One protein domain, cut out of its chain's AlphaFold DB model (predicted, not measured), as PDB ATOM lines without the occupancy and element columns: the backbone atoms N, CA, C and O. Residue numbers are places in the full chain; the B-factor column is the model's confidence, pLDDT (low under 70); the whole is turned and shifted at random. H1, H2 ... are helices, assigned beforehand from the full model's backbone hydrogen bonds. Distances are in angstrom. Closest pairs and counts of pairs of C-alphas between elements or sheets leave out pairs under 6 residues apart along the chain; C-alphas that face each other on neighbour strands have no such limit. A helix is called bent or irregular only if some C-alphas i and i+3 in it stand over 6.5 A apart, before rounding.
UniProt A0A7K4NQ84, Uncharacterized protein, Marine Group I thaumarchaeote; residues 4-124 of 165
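Overview. This is residues 4 to 124 of the 165 residues of an uncharacterized protein of Marine Group I thaumarchaeote (UniProt A0A7K4NQ84). Two long helical pieces, H2 and H4b, make a wide, flat V, meeting near the first residues of each, and the far part of H4b sticks out as an arm at residues 106 to 114 and 117 to 122. H4a, the other arm of the bent helix H4, packs on H2; H1 runs beside the first part of H4b, and H3 folds back near the far part of H2. The printed part has 121 residues with four named helices, in the order H1, H2, H3, H4, and no named strand; the class is all helix. The whole is extended, with a radius of gyration of the C-alphas of 22.6 A and spans of 78 by 41 by 14 A.

Along the chain. The longest helix, H4, residues 76 to 122, was assigned as one helix by its hydrogen bonds but is bent: C-alphas 87 and 90 are 7.9 A apart. Its arm H4a is residues 76 to 87, 16.4 A long, and its arm H4b is residues 90 to 122, 47.5 A long, ending at C-alpha 122 (-53.280, -31.660, 58.865). H2, residues 27 to 57, measures 44.8 A from C-alpha 27 at (-22.846, -19.864, 35.900). H1, residues 4 to 20, is 25.2 A long and begins at C-alpha 4 (-3.724, -11.685, 33.940). H3, residues 64 to 73, is 14.9 A long.

Arrangement. The lines of H4a and H4b are about perpendicular, at 85 degrees. H4a touches residues 34 to 48 of H2 at a steep tilt of 42 degrees, opposite ways; the closest C-alphas, of Gly 45 and Pro 77, are 4.3 A apart. Residues 92 to 100 of H4b touch residues 29 to 33 of H2 at a steep tilt of 60 degrees, opposite ways, closest at the C-alphas of Ser 33 and Leu 93, 5.5 A. With residues 90 to 97, H4b touches H1 at a shallow tilt of 11 degrees, the same way; the closest C-alphas, of Ile 11 and Asp 90, are 5.3 A apart. The helix packing is mostly crossed, but only just, with 1 of 3 pairs at a shallow tilt. H1 and H2 are near each other. H3 is close to H2 but not clearly touching, the closest C-alphas being those of Leu 49 and Ala 73, 6.9 A; H3 and H4a meet only through their link. Every O i to N i+4 pair is within hydrogen-bond range in H2 and H4a, against 11 of 13 in H1, 4 of 6 in H3 and 28 of 29 in H4b.

Size, cuts and confidence. The C-alphas farthest apart, of Tyr 61 and Gly 123, are 79.0 A apart. The printed part has no cut. The link from H3 to H4 is tight, the other two are short, and no link is long. Residues 57 to 65 stand free. The mean pLDDT of the printed part is 88.6, and residue 4 alone is under 70.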
ATOM      1  N   PRO A   4      -2.591 -11.054  34.629       69.56
ATOM      2  CA  PRO A   4      -3.724 -11.685  33.940       69.56
ATOM      3  C   PRO A   4      -3.884 -13.187  34.230       69.56
ATOM      4  O   PRO A   4      -5.013 -13.667  34.355       69.56
ATOM      5  N   PHE A   5      -2.787 -13.939  34.381       70.62
ATOM      6  CA  PHE A   5      -2.854 -15.372  34.694       70.62
ATOM      7  C   PHE A   5      -3.396 -15.604  36.106       70.62
ATOM      8  O   PHE A   5      -4.269 -16.455  36.302       70.62
ATOM      9  N   ASP A   6      -2.956 -14.787  37.063       83.88
ATOM     10  CA  ASP A   6      -3.420 -14.857  38.447       83.88
ATOM     11  C   ASP A   6      -4.902 -14.468  38.565       83.88
ATOM     12  O   ASP A   6      -5.650 -15.082  39.324       83.88
ATOM     13  N   TYR A   7      -5.367 -13.490  37.784       83.81
ATOM     14  CA  TYR A   7      -6.775 -13.083  37.763       83.81
ATOM     15  C   TYR A   7      -7.703 -14.196  37.255       83.81
ATOM     16  O   TYR A   7      -8.693 -14.539  37.909       83.81
ATOM     17  N   ILE A   8      -7.358 -14.839  36.135       84.31
ATOM     18  CA  ILE A   8      -8.134 -15.973  35.611       84.31
ATOM     19  C   ILE A   8      -8.117 -17.141  36.608       84.31
ATOM     20  O   ILE A   8      -9.137 -17.817  36.788       84.31
ATOM     21  N   ALA A   9      -6.989 -17.378  37.285       87.31
ATOM     22  CA  ALA A   9      -6.888 -18.393  38.329       87.31
ATOM     23  C   ALA A   9      -7.819 -18.094  39.517       87.31
ATOM     24  O   ALA A   9      -8.534 -18.999  39.958       87.31
ATOM     25  N   ARG A  10      -7.904 -16.834  39.973       87.44
ATOM     26  CA  ARG A  10      -8.849 -16.409  41.024       87.44
ATOM     27  C   ARG A  10     -10.300 -16.664  40.625       87.44
ATOM     28  O   ARG A  10     -11.045 -17.266  41.398       87.44
ATOM     29  N   ILE A  11     -10.692 -16.325  39.394       87.38
ATOM     30  CA  ILE A  11     -12.044 -16.629  38.893       87.38
ATOM     31  C   ILE A  11     -12.278 -18.141  38.851       87.38
ATOM     32  O   ILE A  11     -13.315 -18.613  39.318       87.38
ATOM     33  N   LYS A  12     -11.328 -18.936  38.347       88.44
ATOM     34  CA  LYS A  12     -11.458 -20.404  38.324       88.44
ATOM     35  C   LYS A  12     -11.591 -20.990  39.733       88.44
ATOM     36  O   LYS A  12     -12.381 -21.918  39.917       88.44
ATOM     37  N   ALA A  13     -10.902 -20.431  40.729       91.38
ATOM     38  CA  ALA A  13     -11.004 -20.862  42.122       91.38
ATOM     39  C   ALA A  13     -12.428 -20.699  42.685       91.38
ATOM     40  O   ALA A  13     -12.888 -21.548  43.453       91.38
ATOM     41  N   THR A  14     -13.193 -19.701  42.228       90.12
ATOM     42  CA  THR A  14     -14.592 -19.526  42.660       90.12
ATOM     43  C   THR A  14     -15.508 -20.692  42.260       90.12
ATOM     44  O   THR A  14     -16.498 -20.957  42.942       90.12
ATOM     45  N   LYS A  15     -15.163 -21.474  41.222       90.19
ATOM     46  CA  LYS A  15     -15.881 -22.720  40.887       90.19
ATOM     47  C   LYS A  15     -15.728 -23.779  41.975       90.19
ATOM     48  O   LYS A  15     -16.624 -24.596  42.174       90.19
ATOM     49  N   LYS A  16     -14.583 -23.816  42.662       90.62
ATOM     50  CA  LYS A  16     -14.379 -24.688  43.826       90.62
ATOM     51  C   LYS A  16     -15.222 -24.194  45.004       90.62
ATOM     52  O   LYS A  16     -15.986 -24.978  45.551       90.62
ATOM     53  N   LEU A  17     -15.190 -22.890  45.283       90.69
ATOM     54  CA  LEU A  17     -15.992 -22.278  46.347       90.69
ATOM     55  C   LEU A  17     -17.501 -22.524  46.168       90.69
ATOM     56  O   LEU A  17     -18.188 -22.864  47.126       90.69
ATOM     57  N   ALA A  18     -18.027 -22.389  44.947       88.75
ATOM     58  CA  ALA A  18     -19.437 -22.664  44.670       88.75
ATOM     59  C   ALA A  18     -19.823 -24.116  44.992       88.75
ATOM     60  O   ALA A  18     -20.876 -24.347  45.586       88.75
ATOM     61  N   ARG A  19     -18.942 -25.079  44.678       87.69
ATOM     62  CA  ARG A  19     -19.133 -26.493  45.033       87.69
ATOM     63  C   ARG A  19     -19.146 -26.690  46.547       87.69
ATOM     64  O   ARG A  19     -20.071 -27.298  47.067       87.69
ATOM     65  N   GLU A  20     -18.188 -26.103  47.260       90.75
ATOM     66  CA  GLU A  20     -18.108 -26.175  48.729       90.75
ATOM     67  C   GLU A  20     -19.318 -25.525  49.427       90.75
ATOM     68  O   GLU A  20     -19.733 -25.946  50.506       90.75
ATOM     69  N   LYS A  21     -19.920 -24.501  48.814       88.31
ATOM     70  CA  LYS A  21     -21.102 -23.801  49.339       88.31
ATOM     71  C   LYS A  21     -22.438 -24.397  48.879       88.31
ATOM     72  O   LYS A  21     -23.477 -23.808  49.188       88.31
ATOM     73  N   ASN A  22     -22.424 -25.553  48.208       86.81
ATOM     74  CA  ASN A  22     -23.600 -26.228  47.648       86.81
ATOM     75  C   ASN A  22     -24.415 -25.338  46.693       86.81
ATOM     76  O   ASN A  22     -25.644 -25.383  46.683       86.81
ATOM     77  N   VAL A  23     -23.739 -24.507  45.894       85.56
ATOM     78  CA  VAL A  23     -24.374 -23.743  44.816       85.56
ATOM     79  C   VAL A  23     -24.299 -24.585  43.533       85.56
ATOM     80  O   VAL A  23     -23.205 -24.762  42.995       85.56
ATOM     81  N   PRO A  24     -25.429 -25.121  43.031       74.88
ATOM     82  CA  PRO A  24     -25.427 -26.196  42.033       74.88
ATOM     83  C   PRO A  24     -24.921 -25.764  40.652       74.88
ATOM     84  O   PRO A  24     -24.323 -26.562  39.936       74.88
ATOM     85  N   VAL A  25     -25.126 -24.500  40.270       86.31
ATOM     86  CA  VAL A  25     -24.720 -23.976  38.960       86.31
ATOM     87  C   VAL A  25     -23.923 -22.697  39.162       86.31
ATOM     88  O   VAL A  25     -24.504 -21.651  39.425       86.31
ATOM     89  N   TRP A  26     -22.599 -22.768  39.001       89.50
ATOM     90  CA  TRP A  26     -21.691 -21.615  39.126       89.50
ATOM     91  C   TRP A  26     -21.950 -20.509  38.089       89.50
ATOM     92  O   TRP A  26     -21.676 -19.340  38.345       89.50
ATOM     93  N   LEU A  27     -22.521 -20.853  36.929       87.75
ATOM     94  CA  LEU A  27     -22.846 -19.864  35.900       87.75
ATOM     95  C   LEU A  27     -23.902 -18.851  36.379       87.75
ATOM     96  O   LEU A  27     -23.872 -17.707  35.945       87.75
ATOM     97  N   ILE A  28     -24.791 -19.245  37.298       87.44
ATOM     98  CA  ILE A  28     -25.819 -18.358  37.863       87.44
ATOM     99  C   ILE A  28     -25.190 -17.220  38.685       87.44
ATOM    100  O   ILE A  28     -25.402 -16.063  38.324       87.44
ATOM    101  N   PRO A  29     -24.389 -17.475  39.741       90.12
ATOM    102  CA  PRO A  29     -23.738 -16.402  40.481       90.12
ATOM    103  C   PRO A  29     -22.755 -15.617  39.607       90.12
ATOM    104  O   PRO A  29     -22.614 -14.415  39.810       90.12
ATOM    105  N   PHE A  30     -22.127 -16.242  38.602       91.50
ATOM    106  CA  PHE A  30     -21.309 -15.529  37.617       91.50
ATOM    107  C   PHE A  30     -22.127 -14.512  36.812       91.50
ATOM    108  O   PHE A  30     -21.787 -13.332  36.805       91.50
ATOM    109  N   ALA A  31     -23.234 -14.939  36.200       89.56
ATOM    110  CA  ALA A  31     -24.125 -14.057  35.450       89.56
ATOM    111  C   ALA A  31     -24.705 -12.946  36.336       89.56
ATOM    112  O   ALA A  31     -24.717 -11.788  35.931       89.56
ATOM    113  N   ASN A  32     -25.097 -13.270  37.571       90.69
ATOM    114  CA  ASN A  32     -25.571 -12.282  38.542       90.69
ATOM    115  C   ASN A  32     -24.482 -11.264  38.908       90.69
ATOM    116  O   ASN A  32     -24.782 -10.087  39.079       90.69
ATOM    117  N   SER A  33     -23.220 -11.692  38.999       92.38
ATOM    118  CA  SER A  33     -22.089 -10.798  39.290       92.38
ATOM    119  C   SER A  33     -21.838  -9.837  38.142       92.38
ATOM    120  O   SER A  33     -21.703  -8.639  38.365       92.38
ATOM    121  N   VAL A  34     -21.832 -10.349  36.909       92.19
ATOM    122  CA  VAL A  34     -21.706  -9.524  35.702       92.19
ATOM    123  C   VAL A  34     -22.879  -8.550  35.592       92.19
ATOM    124  O   VAL A  34     -22.662  -7.369  35.339       92.19
ATOM    125  N   GLY A  35     -24.106  -9.014  35.839       90.06
ATOM    126  CA  GLY A  35     -25.300  -8.169  35.834       90.06
ATOM    127  C   GLY A  35     -25.248  -7.066  36.891       90.06
ATOM    128  O   GLY A  35     -25.574  -5.921  36.595       90.06
ATOM    129  N   LEU A  36     -24.779  -7.376  38.102       92.88
ATOM    130  CA  LEU A  36     -24.615  -6.386  39.166       92.88
ATOM    131  C   LEU A  36     -23.556  -5.339  38.806       92.88
ATOM    132  O   LEU A  36     -23.816  -4.150  38.946       92.88
ATOM    133  N   ILE A  37     -22.406  -5.761  38.275       93.69
ATOM    134  CA  ILE A  37     -21.359  -4.849  37.788       93.69
ATOM    135  C   ILE A  37     -21.902  -3.957  36.669       93.69
ATOM    136  O   ILE A  37     -21.651  -2.756  36.686       93.69
ATOM    137  N   LEU A  38     -22.662  -4.515  35.723       89.81
ATOM    138  CA  LEU A  38     -23.283  -3.747  34.645       89.81
ATOM    139  C   LEU A  38     -24.229  -2.677  35.196       89.81
ATOM    140  O   LEU A  38     -24.122  -1.517  34.812       89.81
ATOM    141  N   LEU A  39     -25.109  -3.040  36.133       89.81
ATOM    142  CA  LEU A  39     -26.015  -2.089  36.780       89.81
ATOM    143  C   LEU A  39     -25.252  -0.994  37.532       89.81
ATOM    144  O   LEU A  39     -25.575   0.183  37.387       89.81
ATOM    145  N   THR A  40     -24.222  -1.359  38.296       90.19
ATOM    146  CA  THR A  40     -23.365  -0.394  38.997       90.19
ATOM    147  C   THR A  40     -22.666   0.546  38.020       90.19
ATOM    148  O   THR A  40     -22.628   1.749  38.256       90.19
ATOM    149  N   ALA A  41     -22.151   0.026  36.907       91.56
ATOM    150  CA  ALA A  41     -21.463   0.814  35.897       91.56
ATOM    151  C   ALA A  41     -22.402   1.793  35.178       91.56
ATOM    152  O   ALA A  41     -22.040   2.951  34.983       91.56
ATOM    153  N   VAL A  42     -23.627   1.362  34.855       88.44
ATOM    154  CA  VAL A  42     -24.673   2.242  34.316       88.44
ATOM    155  C   VAL A  42     -25.021   3.335  35.318       88.44
ATOM    156  O   VAL A  42     -25.053   4.502  34.944       88.44
ATOM    157  N   TYR A  43     -25.221   2.984  36.589       90.12
ATOM    158  CA  TYR A  43     -25.529   3.959  37.634       90.12
ATOM    159  C   TYR A  43     -24.412   5.000  37.758       90.12
ATOM    160  O   TYR A  43     -24.659   6.188  37.581       90.12
ATOM    161  N   LEU A  44     -23.164   4.564  37.955       92.25
ATOM    162  CA  LEU A  44     -22.002   5.456  38.029       92.25
ATOM    163  C   LEU A  44     -21.852   6.325  36.778       92.25
ATOM    164  O   LEU A  44     -21.544   7.511  36.889       92.25
ATOM    165  N   GLY A  45     -22.088   5.752  35.599       90.19
ATOM    166  CA  GLY A  45     -22.042   6.478  34.338       90.19
ATOM    167  C   GLY A  45     -23.093   7.579  34.266       90.19
ATOM    168  O   GLY A  45     -22.736   8.720  33.999       90.19
ATOM    169  N   VAL A  46     -24.352   7.283  34.600       88.00
ATOM    170  CA  VAL A  46     -25.429   8.288  34.642       88.00
ATOM    171  C   VAL A  46     -25.097   9.414  35.622       88.00
ATOM    172  O   VAL A  46     -25.216  10.576  35.255       88.00
ATOM    173  N   TYR A  47     -24.621   9.105  36.831       91.56
ATOM    174  CA  TYR A  47     -24.222  10.152  37.783       91.56
ATOM    175  C   TYR A  47     -23.052  10.990  37.277       91.56
ATOM    176  O   TYR A  47     -23.067  12.206  37.426       91.56
ATOM    177  N   THR A  48     -22.056  10.356  36.655       91.44
ATOM    178  CA  THR A  48     -20.920  11.078  36.070       91.44
ATOM    179  C   THR A  48     -21.398  12.018  34.963       91.44
ATOM    180  O   THR A  48     -20.974  13.165  34.922       91.44
ATOM    181  N   LEU A  49     -22.328  11.573  34.112       89.62
ATOM    182  CA  LEU A  49     -22.921  12.398  33.059       89.62
ATOM    183  C   LEU A  49     -23.719  13.578  33.621       89.62
ATOM    184  O   LEU A  49     -23.562  14.694  33.137       89.62
ATOM    185  N   VAL A  50     -24.530  13.359  34.660       90.06
ATOM    186  CA  VAL A  50     -25.263  14.442  35.338       90.06
ATOM    187  C   VAL A  50     -24.291  15.484  35.890       90.06
ATOM    188  O   VAL A  50     -24.455  16.670  35.623       90.06
ATOM    189  N   VAL A  51     -23.234  15.042  36.578       91.19
ATOM    190  CA  VAL A  51     -22.197  15.937  37.109       91.19
ATOM    191  C   VAL A  51     -21.494  16.702  35.989       91.19
ATOM    192  O   VAL A  51     -21.283  17.901  36.129       91.19
ATOM    193  N   LEU A  52     -21.165  16.054  34.868       89.88
ATOM    194  CA  LEU A  52     -20.559  16.730  33.716       89.88
ATOM    195  C   LEU A  52     -21.479  17.829  33.165       89.88
ATOM    196  O   LEU A  52     -21.024  18.950  32.954       89.88
ATOM    197  N   VAL A  53     -22.771  17.548  32.994       88.69
ATOM    198  CA  VAL A  53     -23.745  18.543  32.518       88.69
ATOM    199  C   VAL A  53     -23.880  19.710  33.498       88.69
ATOM    200  O   VAL A  53     -23.923  20.866  33.077       88.69
ATOM    201  N   ASP A  54     -23.937  19.433  34.798       91.38
ATOM    202  CA  ASP A  54     -24.031  20.478  35.815       91.38
ATOM    203  C   ASP A  54     -22.752  21.315  35.890       91.38
ATOM    204  O   ASP A  54     -22.822  22.533  36.042       91.38
ATOM    205  N   MET A  55     -21.579  20.701  35.732       89.56
ATOM    206  CA  MET A  55     -20.316  21.431  35.639       89.56
ATOM    207  C   MET A  55     -20.307  22.355  34.423       89.56
ATOM    208  O   MET A  55     -20.005  23.530  34.582       89.56
ATOM    209  N   GLU A  56     -20.688  21.867  33.239       89.19
ATOM    210  CA  GLU A  56     -20.727  22.673  32.013       89.19
ATOM    211  C   GLU A  56     -21.650  23.890  32.142       89.19
ATOM    212  O   GLU A  56     -21.277  24.991  31.745       89.19
ATOM    213  N   LYS A  57     -22.827  23.721  32.758       88.88
ATOM    214  CA  LYS A  57     -23.778  24.820  32.998       88.88
ATOM    215  C   LYS A  57     -23.252  25.895  33.948       88.88
ATOM    216  O   LYS A  57     -23.698  27.033  33.866       88.88
ATOM    217  N   ASN A  58     -22.354  25.525  34.858       91.88
ATOM    218  CA  ASN A  58     -21.778  26.424  35.855       91.88
ATOM    219  C   ASN A  58     -20.418  27.006  35.423       91.88
ATOM    220  O   ASN A  58     -19.773  27.687  36.218       91.88
ATOM    221  N   MET A  59     -19.953  26.734  34.198       89.88
ATOM    222  CA  MET A  59     -18.725  27.322  33.658       89.88
ATOM    223  C   MET A  59     -19.011  28.660  32.973       89.88
ATOM    224  O   MET A  59     -19.810  28.725  32.043       89.88
ATOM    225  N   ASP A  60     -18.268  29.706  33.348       87.44
ATOM    226  CA  ASP A  60     -18.331  31.017  32.680       87.44
ATOM    227  C   ASP A  60     -17.845  30.961  31.216       87.44
ATOM    228  O   ASP A  60     -18.267  31.743  30.365       87.44
ATOM    229  N   TYR A  61     -16.952  30.015  30.906       88.31
ATOM    230  CA  TYR A  61     -16.452  29.741  29.561       88.31
ATOM    231  C   TYR A  61     -16.212  28.241  29.382       88.31
ATOM    232  O   TYR A  61     -15.489  27.637  30.172       88.31
ATOM    233  N   VAL A  62     -16.767  27.651  28.315       85.94
ATOM    234  CA  VAL A  62     -16.597  26.227  27.979       85.94
ATOM    235  C   VAL A  62     -15.382  26.045  27.056       85.94
ATOM    236  O   VAL A  62     -15.438  26.442  25.885       85.94
ATOM    237  N   PRO A  63     -14.284  25.422  27.524       88.25
ATOM    238  CA  PRO A  63     -13.082  25.239  26.717       88.25
ATOM    239  C   PRO A  63     -13.284  24.271  25.543       88.25
ATOM    240  O   PRO A  63     -14.072  23.330  25.611       88.25
ATOM    241  N   ALA A  64     -12.492  24.416  24.477       86.31
ATOM    242  CA  ALA A  64     -12.573  23.527  23.309       86.31
ATOM    243  C   ALA A  64     -12.292  22.044  23.638       86.31
ATOM    244  O   ALA A  64     -12.903  21.153  23.049       86.31
ATOM    245  N   TRP A  65     -11.414  21.769  24.612       86.50
ATOM    246  CA  TRP A  65     -11.129  20.404  25.070       86.50
ATOM    247  C   TRP A  65     -12.321  19.758  25.795       86.50
ATOM    248  O   TRP A  65     -12.467  18.538  25.744       86.50
ATOM    249  N   TRP A  66     -13.206  20.556  26.409       88.75
ATOM    250  CA  TRP A  66     -14.412  20.061  27.078       88.75
ATOM    251  C   TRP A  66     -15.376  19.432  26.074       88.75
ATOM    252  O   TRP A  66     -15.860  18.324  26.278       88.75
ATOM    253  N   LYS A  67     -15.565  20.086  24.921       81.62
ATOM    254  CA  LYS A  67     -16.419  19.571  23.841       81.62
ATOM    255  C   LYS A  67     -15.934  18.218  23.314       81.62
ATOM    256  O   LYS A  67     -16.756  17.355  23.029       81.62
ATOM    257  N   MET A  68     -14.617  18.005  23.229       83.62
ATOM    258  CA  MET A  68     -14.063  16.694  22.862       83.62
ATOM    259  C   MET A  68     -14.335  15.623  23.928       83.62
ATOM    260  O   MET A  68     -14.587  14.473  23.582       83.62
ATOM    261  N   LEU A  69     -14.322  15.989  25.212       84.50
ATOM    262  CA  LEU A  69     -14.619  15.072  26.315       84.50
ATOM    263  C   LEU A  69     -16.096  14.649  26.301       84.50
ATOM    264  O   LEU A  69     -16.390  13.454  26.345       84.50
ATOM    265  N   VAL A  70     -17.017  15.610  26.173       82.75
ATOM    266  CA  VAL A  70     -18.471  15.366  26.191       82.75
ATOM    267  C   VAL A  70     -18.905  14.407  25.077       82.75
ATOM    268  O   VAL A  70     -19.700  13.510  25.333       82.75
ATOM    269  N   VAL A  71     -18.320  14.507  23.877       81.88
ATOM    270  CA  VAL A  71     -18.618  13.601  22.745       81.88
ATOM    271  C   VAL A  71     -18.314  12.128  23.062       81.88
ATOM    272  O   VAL A  71     -18.944  11.229  22.510       81.88
ATOM    273  N   HIS A  72     -17.366  11.856  23.960       83.12
ATOM    274  CA  HIS A  72     -17.013  10.496  24.367       83.12
ATOM    275  C   HIS A  72     -17.601  10.091  25.723       83.12
ATOM    276  O   HIS A  72     -17.446   8.938  26.133       83.12
ATOM    277  N   ALA A  73     -18.299  10.999  26.408       84.38
ATOM    278  CA  ALA A  73     -18.834  10.755  27.740       84.38
ATOM    279  C   ALA A  73     -19.898   9.640  27.753       84.38
ATOM    280  O   ALA A  73     -20.000   8.903  28.733       84.38
ATOM    281  N   ASP A  74     -20.604   9.417  26.642       81.75
ATOM    282  CA  ASP A  74     -21.577   8.323  26.495       81.75
ATOM    283  C   ASP A  74     -20.960   6.923  26.680       81.75
ATOM    284  O   ASP A  74     -21.657   5.964  27.017       81.75
ATOM    285  N   TRP A  75     -19.638   6.790  26.519       87.38
ATOM    286  CA  TRP A  75     -18.913   5.532  26.723       87.38
ATOM    287  C   TRP A  75     -18.504   5.287  28.180       87.38
ATOM    288  O   TRP A  75     -18.064   4.184  28.510       87.38
ATOM    289  N   ILE A  76     -18.667   6.270  29.073       88.69
ATOM    290  CA  ILE A  76     -18.288   6.176  30.493       88.69
ATOM    291  C   ILE A  76     -18.896   4.945  31.190       88.69
ATOM    292  O   ILE A  76     -18.138   4.226  31.851       88.69
ATOM    293  N   PRO A  77     -20.199   4.614  31.036       87.69
ATOM    294  CA  PRO A  77     -20.758   3.389  31.608       87.69
ATOM    295  C   PRO A  77     -20.007   2.123  31.173       87.69
ATOM    296  O   PRO A  77     -19.754   1.230  31.978       87.69
ATOM    297  N   LEU A  78     -19.615   2.044  29.899       88.25
ATOM    298  CA  LEU A  78     -18.923   0.883  29.345       88.25
ATOM    299  C   LEU A  78     -17.473   0.805  29.840       88.25
ATOM    300  O   LEU A  78     -16.985  -0.283  30.155       88.25
ATOM    301  N   ILE A  79     -16.810   1.954  29.988       90.88
ATOM    302  CA  ILE A  79     -15.474   2.060  30.586       90.88
ATOM    303  C   ILE A  79     -15.510   1.589  32.043       90.88
ATOM    304  O   ILE A  79     -14.718   0.724  32.423       90.88
ATOM    305  N   TYR A  80     -16.456   2.076  32.852       92.12
ATOM    306  CA  TYR A  80     -16.619   1.606  34.230       92.12
ATOM    307  C   TYR A  80     -16.900   0.108  34.291       92.12
ATOM    308  O   TYR A  80     -16.295  -0.593  35.101       92.12
ATOM    309  N   PHE A  81     -17.757  -0.410  33.410       91.56
ATOM    310  CA  PHE A  81     -18.037  -1.840  33.352       91.56
ATOM    311  C   PHE A  81     -16.768  -2.656  33.080       91.56
ATOM    312  O   PHE A  81     -16.506  -3.633  33.787       91.56
ATOM    313  N   ALA A  82     -15.958  -2.249  32.100       91.94
ATOM    314  CA  ALA A  82     -14.712  -2.926  31.759       91.94
ATOM    315  C   ALA A  82     -13.712  -2.891  32.927       91.94
ATOM    316  O   ALA A  82     -13.178  -3.932  33.319       91.94
ATOM    317  N   VAL A  83     -13.511  -1.717  33.530       93.12
ATOM    318  CA  VAL A  83     -12.575  -1.529  34.647       93.12
ATOM    319  C   VAL A  83     -13.002  -2.347  35.865       93.12
ATOM    320  O   VAL A  83     -12.193  -3.106  36.404       93.12
ATOM    321  N   ILE A  84     -14.266  -2.255  36.287       92.31
ATOM    322  CA  ILE A  84     -14.774  -2.986  37.459       92.31
ATOM    323  C   ILE A  84     -14.741  -4.494  37.197       92.31
ATOM    324  O   ILE A  84     -14.344  -5.260  38.075       92.31
ATOM    325  N   SER A  85     -15.084  -4.937  35.983       91.25
ATOM    326  CA  SER A  85     -14.992  -6.352  35.617       91.25
ATOM    327  C   SER A  85     -13.562  -6.861  35.791       91.25
ATOM    328  O   SER A  85     -13.336  -7.800  36.552       91.25
ATOM    329  N   LEU A  86     -12.575  -6.205  35.180       89.44
ATOM    330  CA  LEU A  86     -11.174  -6.642  35.206       89.44
ATOM    331  C   LEU A  86     -10.511  -6.559  36.591       89.44
ATOM    332  O   LEU A  86      -9.502  -7.224  36.830       89.44
ATOM    333  N   THR A  87     -11.057  -5.762  37.508       89.81
ATOM    334  CA  THR A  87     -10.447  -5.512  38.826       89.81
ATOM    335  C   THR A  87     -11.172  -6.188  39.986       89.81
ATOM    336  O   THR A  87     -10.524  -6.544  40.971       89.81
ATOM    337  N   MET A  88     -12.494  -6.372  39.899       90.19
ATOM    338  CA  MET A  88     -13.326  -6.766  41.044       90.19
ATOM    339  C   MET A  88     -14.279  -7.936  40.787       90.19
ATOM    340  O   MET A  88     -14.930  -8.381  41.734       90.19
ATOM    341  N   LEU A  89     -14.378  -8.466  39.561       92.19
ATOM    342  CA  LEU A  89     -15.318  -9.554  39.253       92.19
ATOM    343  C   LEU A  89     -15.140 -10.780  40.159       92.19
ATOM    344  O   LEU A  89     -16.131 -11.363  40.585       92.19
ATOM    345  N   ASP A  90     -13.906 -11.157  40.492       90.88
ATOM    346  CA  ASP A  90     -13.614 -12.269  41.400       90.88
ATOM    347  C   ASP A  90     -14.174 -12.025  42.810       90.88
ATOM    348  O   ASP A  90     -14.817 -12.908  43.383       90.88
ATOM    349  N   LYS A  91     -13.998 -10.814  43.347       91.56
ATOM    350  CA  LYS A  91     -14.516 -10.418  44.666       91.56
ATOM    351  C   LYS A  91     -16.041 -10.373  44.689       91.56
ATOM    352  O   LYS A  91     -16.652 -10.927  45.602       91.56
ATOM    353  N   VAL A  92     -16.658  -9.754  43.679       92.50
ATOM    354  CA  VAL A  92     -18.124  -9.691  43.547       92.50
ATOM    355  C   VAL A  92     -18.700 -11.104  43.457       92.50
ATOM    356  O   VAL A  92     -19.649 -11.434  44.166       92.50
ATOM    357  N   LEU A  93     -18.068 -11.973  42.669       93.06
ATOM    358  CA  LEU A  93     -18.482 -13.360  42.498       93.06
ATOM    359  C   LEU A  93     -18.431 -14.171  43.791       93.06
ATOM    360  O   LEU A  93     -19.377 -14.899  44.093       93.06
ATOM    361  N   ILE A  94     -17.366 -14.030  44.579       93.06
ATOM    362  CA  ILE A  94     -17.259 -14.670  45.897       93.06
ATOM    363  C   ILE A  94     -18.413 -14.222  46.803       93.06
ATOM    364  O   ILE A  94     -19.092 -15.065  47.395       93.06
ATOM    365  N   THR A  95     -18.673 -12.915  46.870       92.56
ATOM    366  CA  THR A  95     -19.755 -12.350  47.686       92.56
ATOM    367  C   THR A  95     -21.117 -12.893  47.262       92.56
ATOM    368  O   THR A  95     -21.880 -13.362  48.109       92.56
ATOM    369  N   ILE A  96     -21.410 -12.922  45.958       93.19
ATOM    370  CA  ILE A  96     -22.676 -13.462  45.450       93.19
ATOM    371  C   ILE A  96     -22.808 -14.956  45.753       93.19
ATOM    372  O   ILE A  96     -23.883 -15.383  46.165       93.19
ATOM    373  N   ILE A  97     -21.743 -15.754  45.626       92.75
ATOM    374  CA  ILE A  97     -21.783 -17.182  45.985       92.75
ATOM    375  C   ILE A  97     -22.154 -17.366  47.464       92.75
ATOM    376  O   ILE A  97     -22.979 -18.223  47.795       92.75
ATOM    377  N   ILE A  98     -21.568 -16.566  48.358       92.56
ATOM    378  CA  ILE A  98     -21.848 -16.633  49.798       92.56
ATOM    379  C   ILE A  98     -23.300 -16.241  50.085       92.56
ATOM    380  O   ILE A  98     -24.004 -16.984  50.773       92.56
ATOM    381  N   ILE A  99     -23.760 -15.117  49.527       90.62
ATOM    382  CA  ILE A  99     -25.133 -14.628  49.696       90.62
ATOM    383  C   ILE A  99     -26.132 -15.649  49.151       90.62
ATOM    384  O   ILE A  99     -27.076 -16.015  49.847       90.62
ATOM    385  N   GLN A 100     -25.902 -16.170  47.945       91.12
ATOM    386  CA  GLN A 100     -26.776 -17.159  47.325       91.12
ATOM    387  C   GLN A 100     -26.868 -18.428  48.180       91.12
ATOM    388  O   GLN A 100     -27.969 -18.897  48.454       91.12
ATOM    389  N   SER A 101     -25.741 -18.937  48.687       91.62
ATOM    390  CA  SER A 101     -25.736 -20.080  49.611       91.62
ATOM    391  C   SER A 101     -26.536 -19.791  50.891       91.62
ATOM    392  O   SER A 101     -27.316 -20.634  51.341       91.62
ATOM    393  N   ALA A 102     -26.389 -18.596  51.469       91.75
ATOM    394  CA  ALA A 102     -27.106 -18.194  52.681       91.75
ATOM    395  C   ALA A 102     -28.624 -18.065  52.459       91.75
ATOM    396  O   ALA A 102     -29.412 -18.552  53.277       91.75
ATOM    397  N   ILE A 103     -29.038 -17.465  51.340       90.06
ATOM    398  CA  ILE A 103     -30.445 -17.337  50.946       90.06
ATOM    399  C   ILE A 103     -31.051 -18.721  50.733       90.06
ATOM    400  O   ILE A 103     -32.081 -19.036  51.325       90.06
ATOM    401  N   THR A 104     -30.390 -19.585  49.958       88.31
ATOM    402  CA  THR A 104     -30.879 -20.939  49.682       88.31
ATOM    403  C   THR A 104     -31.072 -21.744  50.969       88.31
ATOM    404  O   THR A 104     -32.130 -22.338  51.167       88.31
ATOM    405  N   LYS A 105     -30.107 -21.707  51.898       90.56
ATOM    406  CA  LYS A 105     -30.242 -22.362  53.213       90.56
ATOM    407  C   LYS A 105     -31.411 -21.805  54.025       90.56
ATOM    408  O   LYS A 105     -32.153 -22.569  54.640       90.56
ATOM    409  N   SER A 106     -31.580 -20.484  54.023       90.44
ATOM    410  CA  SER A 106     -32.679 -19.822  54.729       90.44
ATOM    411  C   SER A 106     -34.038 -20.234  54.163       90.44
ATOM    412  O   SER A 106     -34.924 -20.604  54.931       90.44
ATOM    413  N   ILE A 107     -34.179 -20.266  52.834       89.25
ATOM    414  CA  ILE A 107     -35.398 -20.709  52.147       89.25
ATOM    415  C   ILE A 107     -35.726 -22.157  52.515       89.25
ATOM    416  O   ILE A 107     -36.846 -22.428  52.941       89.25
ATOM    417  N   PHE A 108     -34.759 -23.077  52.438       88.94
ATOM    418  CA  PHE A 108     -34.999 -24.475  52.812       88.94
ATOM    419  C   PHE A 108     -35.441 -24.623  54.269       88.94
ATOM    420  O   PHE A 108     -36.393 -25.348  54.552       88.94
ATOM    421  N   LYS A 109     -34.818 -23.882  55.191       92.19
ATOM    422  CA  LYS A 109     -35.214 -23.881  56.605       92.19
ATOM    423  C   LYS A 109     -36.634 -23.349  56.804       92.19
ATOM    424  O   LYS A 109     -37.367 -23.875  57.641       92.19
ATOM    425  N   ILE A 110     -37.030 -22.316  56.058       90.62
ATOM    426  CA  ILE A 110     -38.389 -21.758  56.100       90.62
ATOM    427  C   ILE A 110     -39.396 -22.776  55.564       90.62
ATOM    428  O   ILE A 110     -40.396 -23.033  56.237       90.62
ATOM    429  N   ILE A 111     -39.119 -23.392  54.412       89.12
ATOM    430  CA  ILE A 111     -39.978 -24.424  53.818       89.12
ATOM    431  C   ILE A 111     -40.154 -25.573  54.810       89.12
ATOM    432  O   ILE A 111     -41.282 -25.879  55.179       89.12
ATOM    433  N   GLN A 112     -39.059 -26.117  55.350       90.12
ATOM    434  CA  GLN A 112     -39.097 -27.222  56.309       90.12
ATOM    435  C   GLN A 112     -39.893 -26.878  57.575       90.12
ATOM    436  O   GLN A 112     -40.726 -27.666  58.021       90.12
ATOM    437  N   LYS A 113     -39.678 -25.693  58.163       90.94
ATOM    438  CA  LYS A 113     -40.450 -25.249  59.336       90.94
ATOM    439  C   LYS A 113     -41.935 -25.103  59.022       90.94
ATOM    440  O   LYS A 113     -42.771 -25.405  59.874       90.94
ATOM    441  N   THR A 114     -42.260 -24.613  57.830       88.94
ATOM    442  CA  THR A 114     -43.646 -24.389  57.423       88.94
ATOM    443  C   THR A 114     -44.343 -25.709  57.134       88.94
ATOM    444  O   THR A 114     -45.432 -25.932  57.655       88.94
ATOM    445  N   ASP A 115     -43.683 -26.618  56.420       86.94
ATOM    446  CA  ASP A 115     -44.178 -27.969  56.179       86.94
ATOM    447  C   ASP A 115     -44.380 -28.725  57.489       86.94
ATOM    448  O   ASP A 115     -45.458 -29.265  57.712       86.94
ATOM    449  N   HIS A 116     -43.435 -28.654  58.430       90.12
ATOM    450  CA  HIS A 116     -43.612 -29.264  59.748       90.12
ATOM    451  C   HIS A 116     -44.787 -28.647  60.534       90.12
ATOM    452  O   HIS A 116     -45.521 -29.341  61.240       90.12
ATOM    453  N   LYS A 117     -45.010 -27.331  60.419       89.44
ATOM    454  CA  LYS A 117     -46.163 -26.658  61.043       89.44
ATOM    455  C   LYS A 117     -47.490 -27.089  60.409       89.44
ATOM    456  O   LYS A 117     -48.471 -27.228  61.136       89.44
ATOM    457  N   ILE A 118     -47.528 -27.285  59.093       86.56
ATOM    458  CA  ILE A 118     -48.709 -27.770  58.363       86.56
ATOM    459  C   ILE A 118     -48.981 -29.234  58.707       86.56
ATOM    460  O   ILE A 118     -50.127 -29.583  58.998       86.56
ATOM    461  N   TRP A 119     -47.935 -30.057  58.763       88.56
ATOM    462  CA  TRP A 119     -48.016 -31.461  59.145       88.56
ATOM    463  C   TRP A 119     -48.657 -31.630  60.523       88.56
ATOM    464  O   TRP A 119     -49.658 -32.329  60.644       88.56
ATOM    465  N   ARG A 120     -48.206 -30.871  61.535       86.69
ATOM    466  CA  ARG A 120     -48.812 -30.893  62.881       86.69
ATOM    467  C   ARG A 120     -50.310 -30.561  62.908       86.69
ATOM    468  O   ARG A 120     -50.982 -30.928  63.863       86.69
ATOM    469  N   LYS A 121     -50.833 -29.842  61.907       89.06
ATOM    470  CA  LYS A 121     -52.249 -29.442  61.831       89.06
ATOM    471  C   LYS A 121     -53.110 -30.334  60.937       89.06
ATOM    472  O   LYS A 121     -54.317 -30.365  61.121       89.06
ATOM    473  N   THR A 122     -52.522 -30.980  59.934       81.69
ATOM    474  CA  THR A 122     -53.280 -31.660  58.865       81.69
ATOM    475  C   THR A 122     -52.841 -33.099  58.606       81.69
ATOM    476  O   THR A 122     -53.484 -33.780  57.817       81.69
ATOM    477  N   GLY A 123     -51.741 -33.556  59.212       80.62
ATOM    478  CA  GLY A 123     -51.133 -34.867  58.958       80.62
ATOM    479  C   GLY A 123     -50.513 -35.021  57.565       80.62
ATOM    480  O   GLY A 123     -49.992 -36.082  57.245       80.62
ATOM    481  N   LYS A 124     -50.560 -33.983  56.716       79.88
ATOM    482  CA  LYS A 124     -50.013 -34.022  55.355       79.88
ATOM    483  C   LYS A 124     -48.530 -33.673  55.364       79.88
ATOM    484  O   LYS A 124     -48.161 -32.564  55.754       79.88
TER     485      LYS A 124